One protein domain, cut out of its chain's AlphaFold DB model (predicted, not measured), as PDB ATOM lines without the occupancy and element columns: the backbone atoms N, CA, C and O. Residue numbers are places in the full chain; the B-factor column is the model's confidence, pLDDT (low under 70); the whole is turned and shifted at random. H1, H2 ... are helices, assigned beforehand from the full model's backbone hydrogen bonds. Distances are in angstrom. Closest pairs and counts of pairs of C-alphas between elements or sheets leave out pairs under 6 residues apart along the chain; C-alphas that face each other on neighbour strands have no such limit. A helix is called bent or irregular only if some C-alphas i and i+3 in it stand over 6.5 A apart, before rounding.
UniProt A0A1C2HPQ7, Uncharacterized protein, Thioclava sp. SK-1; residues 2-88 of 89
ATOM      1  N   GLN A   2     -13.755 -50.189  44.525       80.06
ATOM      2  CA  GLN A   2     -12.344 -50.104  44.949       80.06
ATOM      3  C   GLN A   2     -11.410 -49.382  43.962       80.06
ATOM      4  O   GLN A   2     -10.599 -48.559  44.356       80.06
ATOM      5  N   LEU A   3     -11.606 -49.609  42.665       84.12
ATOM      6  CA  LEU A   3     -10.805 -49.016  41.597       84.12
ATOM      7  C   LEU A   3     -10.831 -47.474  41.578       84.12
ATOM      8  O   LEU A   3      -9.817 -46.839  41.305       84.12
ATOM      9  N   TRP A   4     -11.972 -46.863  41.912       81.25
ATOM     10  CA  TRP A   4     -12.103 -45.404  41.977       81.25
ATOM     11  C   TRP A   4     -11.427 -44.810  43.213       81.25
ATOM     12  O   TRP A   4     -10.905 -43.702  43.132       81.25
ATOM     13  N   PHE A   5     -11.389 -45.558  44.318       83.38
ATOM     14  CA  PHE A   5     -10.650 -45.167  45.518       83.38
ATOM     15  C   PHE A   5      -9.142 -45.219  45.268       83.38
ATOM     16  O   PHE A   5      -8.466 -44.230  45.517       83.38
ATOM     17  N   SER A   6      -8.631 -46.293  44.656       85.19
ATOM     18  CA  SER A   6      -7.214 -46.385  44.272       85.19
ATOM     19  C   SER A   6      -6.804 -45.292  43.281       85.19
ATOM     20  O   SER A   6      -5.719 -44.729  43.379       85.19
ATOM     21  N   ALA A   7      -7.681 -44.947  42.331       84.88
ATOM     22  CA  ALA A   7      -7.435 -43.827  41.428       84.88
ATOM     23  C   ALA A   7      -7.342 -42.490  42.182       84.88
ATOM     24  O   ALA A   7      -6.474 -41.679  41.868       84.88
ATOM     25  N   ALA A   8      -8.225 -42.261  43.159       86.44
ATOM     26  CA  ALA A   8      -8.219 -41.051  43.971       86.44
ATOM     27  C   ALA A   8      -6.964 -40.954  44.849       86.44
ATOM     28  O   ALA A   8      -6.320 -39.910  44.856       86.44
ATOM     29  N   GLU A   9      -6.581 -42.047  45.507       86.12
ATOM     30  CA  GLU A   9      -5.377 -42.140  46.336       86.12
ATOM     31  C   GLU A   9      -4.113 -41.768  45.548       86.12
ATOM     32  O   GLU A   9      -3.368 -40.889  45.970       86.12
ATOM     33  N   ILE A  10      -3.929 -42.342  44.353       85.31
ATOM     34  CA  ILE A  10      -2.793 -42.022  43.472       85.31
ATOM     35  C   ILE A  10      -2.761 -40.528  43.116       85.31
ATOM     36  O   ILE A  10      -1.693 -39.921  43.079       85.31
ATOM     37  N   ILE A  11      -3.924 -39.927  42.835       83.94
ATOM     38  CA  ILE A  11      -4.031 -38.498  42.499       83.94
ATOM     39  C   ILE A  11      -3.659 -37.622  43.704       83.94
ATOM     40  O   ILE A  11      -2.971 -36.618  43.530       83.94
ATOM     41  N   ILE A  12      -4.119 -37.984  44.903       84.19
ATOM     42  CA  ILE A  12      -3.862 -37.232  46.138       84.19
ATOM     43  C   ILE A  12      -2.382 -37.332  46.520       84.19
ATOM     44  O   ILE A  12      -1.748 -36.308  46.762       84.19
ATOM     45  N   GLN A  13      -1.809 -38.538  46.506       82.69
ATOM     46  CA  GLN A  13      -0.395 -38.768  46.822       82.69
ATOM     47  C   GLN A  13       0.534 -37.994  45.883       82.69
ATOM     48  O   GLN A  13       1.484 -37.356  46.335       82.69
ATOM     49  N   ASP A  14       0.239 -37.998  44.581       81.31
ATOM     50  CA  ASP A  14       0.982 -37.210  43.597       81.31
ATOM     51  C   ASP A  14       0.892 -35.700  43.866       81.31
ATOM     52  O   ASP A  14       1.903 -35.001  43.810       81.31
ATOM     53  N   HIS A  15      -0.304 -35.206  44.207       77.88
ATOM     54  CA  HIS A  15      -0.519 -33.794  44.514       77.88
ATOM     55  C   HIS A  15       0.290 -33.333  45.736       77.88
ATOM     56  O   HIS A  15       0.897 -32.263  45.693       77.88
ATOM     57  N   VAL A  16       0.328 -34.146  46.795       75.12
ATOM     58  CA  VAL A  16       1.045 -33.841  48.046       75.12
ATOM     59  C   VAL A  16       2.560 -33.951  47.878       75.12
ATOM     60  O   VAL A  16       3.299 -33.148  48.439       75.12
ATOM     61  N   SER A  17       3.037 -34.903  47.073       70.69
ATOM     62  CA  SER A  17       4.476 -35.164  46.929       70.69
ATOM     63  C   SER A  17       5.242 -34.018  46.257       70.69
ATOM     64  O   SER A  17       6.469 -34.039  46.267       70.69
ATOM     65  N   GLY A  18       4.566 -33.048  45.621       61.81
ATOM     66  CA  GLY A  18       5.175 -31.852  45.010       61.81
ATOM     67  C   GLY A  18       6.212 -32.115  43.902       61.81
ATOM     68  O   GLY A  18       6.729 -31.177  43.299       61.81
ATOM     69  N   TRP A  19       6.525 -33.383  43.619       49.72
ATOM     70  CA  TRP A  19       7.736 -33.800  42.915       49.72
ATOM     71  C   TRP A  19       7.588 -33.964  41.410       49.72
ATOM     72  O   TRP A  19       8.592 -34.127  40.721       49.72
ATOM     73  N   HIS A  20       6.379 -33.880  40.864       51.31
ATOM     74  CA  HIS A  20       6.194 -34.074  39.435       51.31
ATOM     75  C   HIS A  20       5.369 -32.941  38.833       51.31
ATOM     76  O   HIS A  20       4.145 -32.906  38.909       51.31
ATOM     77  N   SER A  21       6.053 -32.074  38.083       53.47
ATOM     78  CA  SER A  21       5.442 -31.162  37.104       53.47
ATOM     79  C   SER A  21       4.600 -31.890  36.037       53.47
ATOM     80  O   SER A  21       3.949 -31.249  35.215       53.47
ATOM     81  N   ALA A  22       4.609 -33.227  36.042       55.16
ATOM     82  CA  ALA A  22       3.853 -34.116  35.173       55.16
ATOM     83  C   ALA A  22       3.317 -35.336  35.950       55.16
ATOM     84  O   ALA A  22       3.511 -36.472  35.528       55.16
ATOM     85  N   GLY A  23       2.677 -35.115  37.102       56.47
ATOM     86  CA  GLY A  23       1.982 -36.173  37.842       56.47
ATOM     87  C   GLY A  23       1.016 -36.992  36.976       56.47
ATOM     88  O   GLY A  23       0.629 -36.498  35.908       56.47
ATOM     89  N   PRO A  24       0.571 -38.197  37.399       63.22
ATOM     90  CA  PRO A  24       0.052 -39.221  36.509       63.22
ATOM     91  C   PRO A  24      -0.992 -38.616  35.584       63.22
ATOM     92  O   PRO A  24      -1.999 -38.011  35.993       63.22
ATOM     93  N   THR A  25      -0.657 -38.671  34.307       64.94
ATOM     94  CA  THR A  25      -1.508 -38.188  33.241       64.94
ATOM     95  C   THR A  25      -2.758 -39.064  33.209       64.94
ATOM     96  O   THR A  25      -2.793 -40.179  33.736       64.94
ATOM     97  N   GLY A  26      -3.825 -38.596  32.558       61.72
ATOM     98  CA  GLY A  26      -4.989 -39.460  32.339       61.72
ATOM     99  C   GLY A  26      -4.633 -40.761  31.596       61.72
ATOM    100  O   GLY A  26      -5.407 -41.712  31.657       61.72
ATOM    101  N   HIS A  27      -3.480 -40.807  30.910       65.75
ATOM    102  CA  HIS A  27      -2.934 -42.013  30.291       65.75
ATOM    103  C   HIS A  27      -2.366 -42.985  31.330       65.75
ATOM    104  O   HIS A  27      -2.724 -44.154  31.296       65.75
ATOM    105  N   ASP A  28      -1.609 -42.511  32.319       69.94
ATOM    106  CA  ASP A  28      -1.042 -43.372  33.369       69.94
ATOM    107  C   ASP A  28      -2.129 -44.040  34.217       69.94
ATOM    108  O   ASP A  28      -2.054 -45.223  34.546       69.94
ATOM    109  N   LEU A  29      -3.183 -43.287  34.539       71.69
ATOM    110  CA  LEU A  29      -4.342 -43.809  35.260       71.69
ATOM    111  C   LEU A  29      -5.134 -44.816  34.417       71.69
ATOM    112  O   LEU A  29      -5.612 -45.822  34.940       71.69
ATOM    113  N   LYS A  30      -5.248 -44.572  33.107       71.50
ATOM    114  CA  LYS A  30      -5.864 -45.516  32.173       71.50
ATOM    115  C   LYS A  30      -5.074 -46.817  32.096       71.50
ATOM    116  O   LYS A  30      -5.678 -47.883  32.166       71.50
ATOM    117  N   ASP A  31      -3.760 -46.733  31.964       77.12
ATOM    118  CA  ASP A  31      -2.917 -47.903  31.727       77.12
ATOM    119  C   ASP A  31      -2.738 -48.738  33.005       77.12
ATOM    120  O   ASP A  31      -2.750 -49.965  32.940       77.12
ATOM    121  N   LYS A  32      -2.671 -48.099  34.184       78.06
ATOM    122  CA  LYS A  32      -2.554 -48.800  35.476       78.06
ATOM    123  C   LYS A  32      -3.866 -49.402  35.978       78.06
ATOM    124  O   LYS A  32      -3.845 -50.455  36.605       78.06
ATOM    125  N   LEU A  33      -4.993 -48.725  35.754       81.69
ATOM    126  CA  LEU A  33      -6.273 -49.086  36.378       81.69
ATOM    127  C   LEU A  33      -7.363 -49.468  35.366       81.69
ATOM    128  O   LEU A  33      -8.483 -49.783  35.758       81.69
ATOM    129  N   GLY A  34      -7.083 -49.432  34.062       82.44
ATOM    130  CA  GLY A  34      -8.053 -49.776  33.016       82.44
ATOM    131  C   GLY A  34      -9.223 -48.790  32.879       82.44
ATOM    132  O   GLY A  34     -10.229 -49.111  32.247       82.44
ATOM    133  N   ILE A  35      -9.129 -47.594  33.468       82.75
ATOM    134  CA  ILE A  35     -10.178 -46.562  33.405       82.75
ATOM    135  C   ILE A  35     -10.060 -45.707  32.156       82.75
ATOM    136  O   ILE A  35      -8.975 -45.423  31.666       82.75
ATOM    137  N   SER A  36     -11.189 -45.237  31.627       85.25
ATOM    138  CA  SER A  36     -11.136 -44.346  30.470       85.25
ATOM    139  C   SER A  36     -10.395 -43.052  30.818       85.25
ATOM    140  O   SER A  36     -10.595 -42.470  31.886       85.25
ATOM    141  N   TYR A  37      -9.583 -42.564  29.875       81.19
ATOM    142  CA  TYR A  37      -8.854 -41.299  30.010       81.19
ATOM    143  C   TYR A  37      -9.776 -40.152  30.449       81.19
ATOM    144  O   TYR A  37      -9.451 -39.383  31.348       81.19
ATOM    145  N   VAL A  38     -10.963 -40.056  29.838       85.94
ATOM    146  CA  VAL A  38     -11.939 -38.998  30.136       85.94
ATOM    147  C   VAL A  38     -12.421 -39.082  31.585       85.94
ATOM    148  O   VAL A  38     -12.557 -38.048  32.239       85.94
ATOM    149  N   ALA A  39     -12.665 -40.290  32.102       85.88
ATOM    150  CA  ALA A  39     -13.063 -40.474  33.492       85.88
ATOM    151  C   ALA A  39     -11.916 -40.133  34.454       85.88
ATOM    152  O   ALA A  39     -12.132 -39.369  35.393       85.88
ATOM    153  N   ALA A  40     -10.700 -40.607  34.171       83.38
ATOM    154  CA  ALA A  40      -9.505 -40.300  34.957       83.38
ATOM    155  C   ALA A  40      -9.225 -38.788  35.011       83.38
ATOM    156  O   ALA A  40      -9.000 -38.224  36.080       83.38
ATOM    157  N   HIS A  41      -9.322 -38.102  33.870       83.75
ATOM    158  CA  HIS A  41      -9.118 -36.659  33.782       83.75
ATOM    159  C   HIS A  41     -10.178 -35.870  34.565       83.75
ATOM    160  O   HIS A  41      -9.851 -34.925  35.286       83.75
ATOM    161  N   ARG A  42     -11.457 -36.263  34.463       88.31
ATOM    162  CA  ARG A  42     -12.544 -35.644  35.240       88.31
ATOM    163  C   ARG A  42     -12.363 -35.864  36.740       88.31
ATOM    164  O   ARG A  42     -12.581 -34.927  37.503       88.31
ATOM    165  N   LEU A  43     -11.961 -37.067  37.142       86.94
ATOM    166  CA  LEU A  43     -11.695 -37.398  38.539       86.94
ATOM    167  C   LEU A  43     -10.547 -36.549  39.093       86.94
ATOM    168  O   LEU A  43     -10.739 -35.875  40.101       86.94
ATOM    169  N   LYS A  44      -9.413 -36.485  38.380       85.56
ATOM    170  CA  LYS A  44      -8.263 -35.646  38.750       85.56
ATOM    171  C   LYS A  44      -8.662 -34.191  38.953       85.56
ATOM    172  O   LYS A  44      -8.358 -33.613  39.988       85.56
ATOM    173  N   ARG A  45      -9.404 -33.608  38.006       87.88
ATOM    174  CA  ARG A  45      -9.873 -32.219  38.128       87.88
ATOM    175  C   ARG A  45     -10.767 -31.989  39.343       87.88
ATOM    176  O   ARG A  45     -10.637 -30.946  39.966       87.88
ATOM    177  N   LYS A  46     -11.673 -32.921  39.651       90.25
ATOM    178  CA  LYS A  46     -12.561 -32.799  40.815       90.25
ATOM    179  C   LYS A  46     -11.787 -32.872  42.125       90.25
ATOM    180  O   LYS A  46     -11.959 -31.996  42.954       90.25
ATOM    181  N   ILE A  47     -10.917 -33.868  42.272       87.94
ATOM    182  CA  ILE A  47     -10.110 -34.047  43.486       87.94
ATOM    183  C   ILE A  47      -9.223 -32.824  43.722       87.94
ATOM    184  O   ILE A  47      -9.253 -32.257  44.803       87.94
ATOM    185  N   ILE A  48      -8.496 -32.368  42.696       86.50
ATOM    186  CA  ILE A  48      -7.644 -31.174  42.807       86.50
ATOM    187  C   ILE A  48      -8.476 -29.936  43.171       86.50
ATOM    188  O   ILE A  48      -8.045 -29.138  43.990       86.50
ATOM    189  N   ALA A  49      -9.661 -29.761  42.578       88.19
ATOM    190  CA  ALA A  49     -10.517 -28.619  42.893       88.19
ATOM    191  C   ALA A  49     -10.976 -28.616  44.359       88.19
ATOM    192  O   ALA A  49     -10.988 -27.551  44.964       88.19
ATOM    193  N   GLU A  50     -11.313 -29.782  44.919       89.19
ATOM    194  CA  GLU A  50     -11.658 -29.926  46.340       89.19
ATOM    195  C   GLU A  50     -10.451 -29.634  47.239       89.19
ATOM    196  O   GLU A  50     -10.556 -28.812  48.141       89.19
ATOM    197  N   LEU A  51      -9.283 -30.216  46.943       83.81
ATOM    198  CA  LEU A  51      -8.062 -30.028  47.742       83.81
ATOM    199  C   LEU A  51      -7.581 -28.567  47.807       83.81
ATOM    200  O   LEU A  51      -6.859 -28.204  48.729       83.81
ATOM    201  N   LEU A  52      -7.977 -27.726  46.846       85.44
ATOM    202  CA  LEU A  52      -7.682 -26.288  46.835       85.44
ATOM    203  C   LEU A  52      -8.661 -25.446  47.674       85.44
ATOM    204  O   LEU A  52      -8.421 -24.251  47.862       85.44
ATOM    205  N   LEU A  53      -9.771 -26.021  48.143       87.00
ATOM    206  CA  LEU A  53     -10.692 -25.352  49.062       87.00
ATOM    207  C   LEU A  53     -10.088 -25.287  50.477       87.00
ATOM    208  O   LEU A  53      -9.217 -26.092  50.817       87.00
ATOM    209  N   PRO A  54     -10.555 -24.362  51.338       85.00
ATOM    210  CA  PRO A  54     -10.207 -24.383  52.758       85.00
ATOM    211  C   PRO A  54     -10.450 -25.772  53.362       85.00
ATOM    212  O   PRO A  54     -11.474 -26.392  53.080       85.00
ATOM    213  N   HIS A  55      -9.493 -26.261  54.154       82.12
ATOM    214  CA  HIS A  55      -9.504 -27.610  54.738       82.12
ATOM    215  C   HIS A  55      -9.614 -28.761  53.716       82.12
ATOM    216  O   HIS A  55      -9.937 -29.877  54.096       82.12
ATOM    217  N   GLY A  56      -9.343 -28.519  52.427       84.56
ATOM    218  CA  GLY A  56      -9.395 -29.532  51.369       84.56
ATOM    219  C   GLY A  56     -10.806 -29.932  50.912       84.56
ATOM    220  O   GLY A  56     -10.954 -30.948  50.224       84.56
ATOM    221  N   GLY A  57     -11.837 -29.161  51.279       88.62
ATOM    222  CA  GLY A  57     -13.225 -29.440  50.901       88.62
ATOM    223  C   GLY A  57     -13.716 -30.796  51.413       88.62
ATOM    224  O   GLY A  57     -13.255 -31.285  52.441       88.62
ATOM    225  N   ILE A  58     -14.610 -31.448  50.665       87.94
ATOM    226  CA  ILE A  58     -15.180 -32.751  51.061       87.94
ATOM    227  C   ILE A  58     -14.090 -33.831  51.115       87.94
ATOM    228  O   ILE A  58     -14.127 -34.720  51.959       87.94
ATOM    229  N   ILE A  59     -13.124 -33.775  50.195       85.00
ATOM    230  CA  ILE A  59     -12.011 -34.735  50.154       85.00
ATOM    231  C   ILE A  59     -11.128 -34.565  51.389       85.00
ATOM    232  O   ILE A  59     -10.755 -35.559  52.006       85.00
ATOM    233  N   GLY A  60     -10.830 -33.321  51.757       81.94
ATOM    234  CA  GLY A  60     -10.113 -32.990  52.976       81.94
ATOM    235  C   GLY A  60     -10.855 -33.478  54.211       81.94
ATOM    236  O   GLY A  60     -10.269 -34.229  54.966       81.94
ATOM    237  N   GLU A  61     -12.152 -33.208  54.358       83.25
ATOM    238  CA  GLU A  61     -12.973 -33.718  55.477       83.25
ATOM    239  C   GLU A  61     -13.028 -35.256  55.571       83.25
ATOM    240  O   GLU A  61     -13.299 -35.813  56.631       83.25
ATOM    241  N   CYS A  62     -12.804 -35.961  54.459       80.12
ATOM    242  CA  CYS A  62     -12.797 -37.424  54.416       80.12
ATOM    243  C   CYS A  62     -11.427 -38.048  54.733       80.12
ATOM    244  O   CYS A  62     -11.356 -39.263  54.918       80.12
ATOM    245  N   ILE A  63     -10.345 -37.263  54.721       72.69
ATOM    246  CA  ILE A  63      -8.958 -37.742  54.887       72.69
ATOM    247  C   ILE A  63      -8.312 -37.114  56.120       72.69
ATOM    248  O   ILE A  63      -7.631 -37.795  56.880       72.69
ATOM    249  N   LEU A  64      -8.530 -35.817  56.309       63.28
ATOM    250  CA  LEU A  64      -8.291 -35.123  57.557       63.28
ATOM    251  C   LEU A  64      -9.378 -35.605  58.508       63.28
ATOM    252  O   LEU A  64     -10.554 -35.275  58.348       63.28
ATOM    253  N   MET A  65      -8.990 -36.412  59.492       55.03
ATOM    254  CA  MET A  65      -9.824 -36.519  60.678       55.03
ATOM    255  C   MET A  65      -9.977 -35.096  61.232       55.03
ATOM    256  O   MET A  65      -9.011 -34.329  61.161       55.03
ATOM    257  N   PRO A  66     -11.166 -34.694  61.716       47.94
ATOM    258  CA  PRO A  66     -11.253 -33.464  62.486       47.94
ATOM    259  C   PRO A  66     -10.143 -33.504  63.537       47.94
ATOM    260  O   PRO A  66      -9.913 -34.559  64.131       47.94
ATOM    261  N   ASP A  67      -9.436 -32.388  63.722       49.00
ATOM    262  CA  ASP A  67      -8.616 -32.189  64.913       49.00
ATOM    263  C   ASP A  67      -9.556 -32.286  66.124       49.00
ATOM    264  O   ASP A  67     -10.062 -31.289  66.633       49.00
ATOM    265  N   ASP A  68      -9.807 -33.506  66.579       48.78
ATOM    266  CA  ASP A  68     -10.327 -33.821  67.900       48.78
ATOM    267  C   ASP A  68      -9.131 -33.944  68.855       48.78
ATOM    268  O   ASP A  68      -9.061 -34.876  69.635       48.78
ATOM    269  N   SER A  69      -8.170 -33.012  68.802       51.19
ATOM    270  CA  SER A  69      -7.189 -32.831  69.876       51.19
ATOM    271  C   SER A  69      -7.521 -31.523  70.610       51.19
ATOM    272  O   SER A  69      -7.298 -30.440  70.072       51.19
ATOM    273  N   GLY A  70      -8.127 -31.501  71.797       48.84
ATOM    274  CA  GLY A  70      -7.737 -32.232  73.010       48.84
ATOM    275  C   GLY A  70      -7.585 -33.749  72.904       48.84
ATOM    276  O   GLY A  70      -8.590 -34.443  72.913       48.84
ATOM    277  N   ASP A  71      -6.317 -34.191  72.876       61.47
ATOM    278  CA  ASP A  71      -5.795 -35.572  72.759       61.47
ATOM    279  C   ASP A  71      -6.102 -36.232  71.399       61.47
ATOM    280  O   ASP A  71      -7.255 -36.429  71.077       61.47
ATOM    281  N   TRP A  72      -5.165 -36.540  70.489       52.62
ATOM    282  CA  TRP A  72      -4.155 -37.605  70.593       52.62
ATOM    283  C   TRP A  72      -3.065 -37.463  69.504       52.62
ATOM    284  O   TRP A  72      -3.264 -37.871  68.363       52.62
ATOM    285  N   LEU A  73      -1.894 -36.946  69.864       54.44
ATOM    286  CA  LEU A  73      -0.631 -37.447  69.317       54.44
ATOM    287  C   LEU A  73       0.162 -37.857  70.546       54.44
ATOM    288  O   LEU A  73       0.447 -36.998  71.389       54.44
ATOM    289  N   ASP A  74       0.417 -39.149  70.712       61.94
ATOM    290  CA  ASP A  74       1.380 -39.551  71.729       61.94
ATOM    291  C   ASP A  74       2.807 -39.358  71.187       61.94
ATOM    292  O   ASP A  74       3.019 -39.074  70.005       61.94
ATOM    293  N   ASP A  75       3.801 -39.426  72.074       61.28
ATOM    294  CA  ASP A  75       5.201 -39.171  71.713       61.28
ATOM    295  C   ASP A  75       5.686 -40.089  70.567       61.28
ATOM    296  O   ASP A  75       6.631 -39.752  69.858       61.28
ATOM    297  N   GLN A  76       5.012 -41.222  70.341       59.44
ATOM    298  CA  GLN A  76       5.340 -42.188  69.298       59.44
ATOM    299  C   GLN A  76       4.896 -41.702  67.909       59.44
ATOM    300  O   GLN A  76       5.657 -41.831  66.949       59.44
ATOM    301  N   ASP A  77       3.728 -41.061  67.809       67.31
ATOM    302  CA  ASP A  77       3.240 -40.460  66.557       67.31
ATOM    303  C   ASP A  77       4.118 -39.272  66.112       67.31
ATOM    304  O   ASP A  77       4.359 -39.058  64.918       67.31
ATOM    305  N   LEU A  78       4.629 -38.496  67.077       66.88
ATOM    306  CA  LEU A  78       5.539 -37.375  66.817       66.88
ATOM    307  C   LEU A  78       6.922 -37.854  66.358       66.88
ATOM    308  O   LEU A  78       7.503 -37.249  65.452       66.88
ATOM    309  N   ASP A  79       7.418 -38.952  66.929       69.25
ATOM    310  CA  ASP A  79       8.683 -39.572  66.532       69.25
ATOM    311  C   ASP A  79       8.606 -40.176  65.117       69.25
ATOM    312  O   ASP A  79       9.552 -40.038  64.334       69.25
ATOM    313  N   GLU A  80       7.482 -40.800  64.743       68.19
ATOM    314  CA  GLU A  80       7.278 -41.316  63.381       68.19
ATOM    315  C   GLU A  80       7.197 -40.188  62.345       68.19
ATOM    316  O   GLU A  80       7.786 -40.291  61.261       68.19
ATOM    317  N   LEU A  81       6.529 -39.081  62.684       61.69
ATOM    318  CA  LEU A  81       6.436 -37.917  61.807       61.69
ATOM    319  C   LEU A  81       7.796 -37.223  61.637       61.69
ATOM    320  O   LEU A  81       8.165 -36.874  60.512       61.69
ATOM    321  N   ASP A  82       8.569 -37.057  62.713       69.44
ATOM    322  CA  ASP A  82       9.909 -36.465  62.639       69.44
ATOM    323  C   ASP A  82      10.875 -37.365  61.853       69.44
ATOM    324  O   ASP A  82      11.659 -36.891  61.024       69.44
ATOM    325  N   GLN A  83      10.771 -38.684  62.017       71.00
ATOM    326  CA  GLN A  83      11.562 -39.641  61.247       71.00
ATOM    327  C   GLN A  83      11.188 -39.627  59.755       71.00
ATOM    328  O   GLN A  83      12.076 -39.662  58.896       71.00
ATOM    329  N   PHE A  84       9.899 -39.492  59.431       65.38
ATOM    330  CA  PHE A  84       9.431 -39.331  58.055       65.38
ATOM    331  C   PHE A  84       9.951 -38.028  57.425       65.38
ATOM    332  O   PHE A  84      10.524 -38.058  56.333       65.38
ATOM    333  N   LEU A  85       9.838 -36.896  58.124       59.94
ATOM    334  CA  LEU A  85      10.297 -35.587  57.642       59.94
ATOM    335  C   LEU A  85      11.822 -35.527  57.468       59.94
ATOM    336  O   LEU A  85      12.307 -34.976  56.476       59.94
ATOM    337  N   ASN A  86      12.580 -36.142  58.378       63.00
ATOM    338  CA  ASN A  86      14.038 -36.221  58.286       63.00
ATOM    339  C   ASN A  86      14.524 -37.193  57.198       63.00
ATOM    340  O   ASN A  86      15.643 -37.041  56.715       63.00
ATOM    341  N   SER A  87      13.695 -38.147  56.762       56.53
ATOM    342  CA  SER A  87      14.017 -39.039  55.635       56.53
ATOM    343  C   SER A  87      13.875 -38.378  54.254       56.53
ATOM    344  O   SER A  87      14.381 -38.906  53.265       56.53
ATOM    345  N   MET A  88      13.201 -37.223  54.181       52.69
ATOM    346  CA  MET A  88      12.974 -36.460  52.945       52.69
ATOM    347  C   MET A  88      13.983 -35.316  52.728       52.69
ATOM    348  O   MET A  88      13.845 -34.561  51.761       52.69
TER     349      MET A  88
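Overview. This is residues 2 to 88 of the 89 residues of an uncharacterized protein of Thioclava sp. SK-1 (UniProt A0A1C2HPQ7). Two 15-residue helices, H1 and H3, cross near their middles as an X, with the short helix H2 at the beginning of H3 and H4 folding back at its end. From this body a long link leads away to H5, and residues 67 to 88, with H5 among them, stick out free of the rest. The printed part has 87 residues with five named helices in the order H1, H2, H3, H4, H5 and no named strand; its class is all helix. The whole is loose, with a radius of gyration of the C-alphas of 15.6 A, and elongated, spanning 44 by 28 by 24 A.

Along the chain. Look first at H3, residues 37 to 51, which runs from C-alpha 37 at (-8.854, -41.299, 30.010) over 21.0 A. Then find C-alpha 2 at (-12.344, -50.104, 44.949), where H1, residues 2 to 16, begins its 21.3 A. H2 is residues 26 to 33, 10.5 A long, and H4 is residues 54 to 63, 13.6 A long. H4 is irregular: C-alphas 55 and 58 are 8.5 A apart. H5, residues 75 to 87, runs 18.3 A to C-alpha 87 at (14.017, -39.039, 55.635).

Arrangement. Begin at H3, the hub, which touches three helices. It touches H1 at a steep tilt of 54 degrees, the same way; their closest C-alphas, those of Ile 11 and Lys 44, are 6.3 A apart. With residues 37 to 41 alone H3 touches H2, about perpendicular at 78 degrees; look at Gly 26 and Tyr 37, whose C-alphas are the closest at 4.9 A. With residues 47 to 51 alone it touches H4, at a steep tilt of 61 degrees, opposite ways; the closest C-alphas, of Glu 50 and Gly 57, are 4.8 A apart. H1 and H2 only just touch, with 3 pairs of C-alphas within 8 A; the closest are those of Ala 7 and Leu 29, 6.9 A apart. H1 and H4 are apart, and H5 touches no helix. In H1, H2, H3 and H5 every O i to N i+4 pair is within hydrogen-bond range; in H4 it is 4 of 6.

Size, cuts and confidence. The two C-alphas farthest apart, those of Val 38 and Asp 75, are 45.0 A from each other. Without residues 67 to 88, which stand free, the body spans 35 by 26 by 15 A. The printed part has no cut. The link from H4 to H5, with 11 residues, is long. The mean pLDDT of the printed part is 73.4, and it is under 70 at residues 18 to 28, 64 to 82 and 84 to 88.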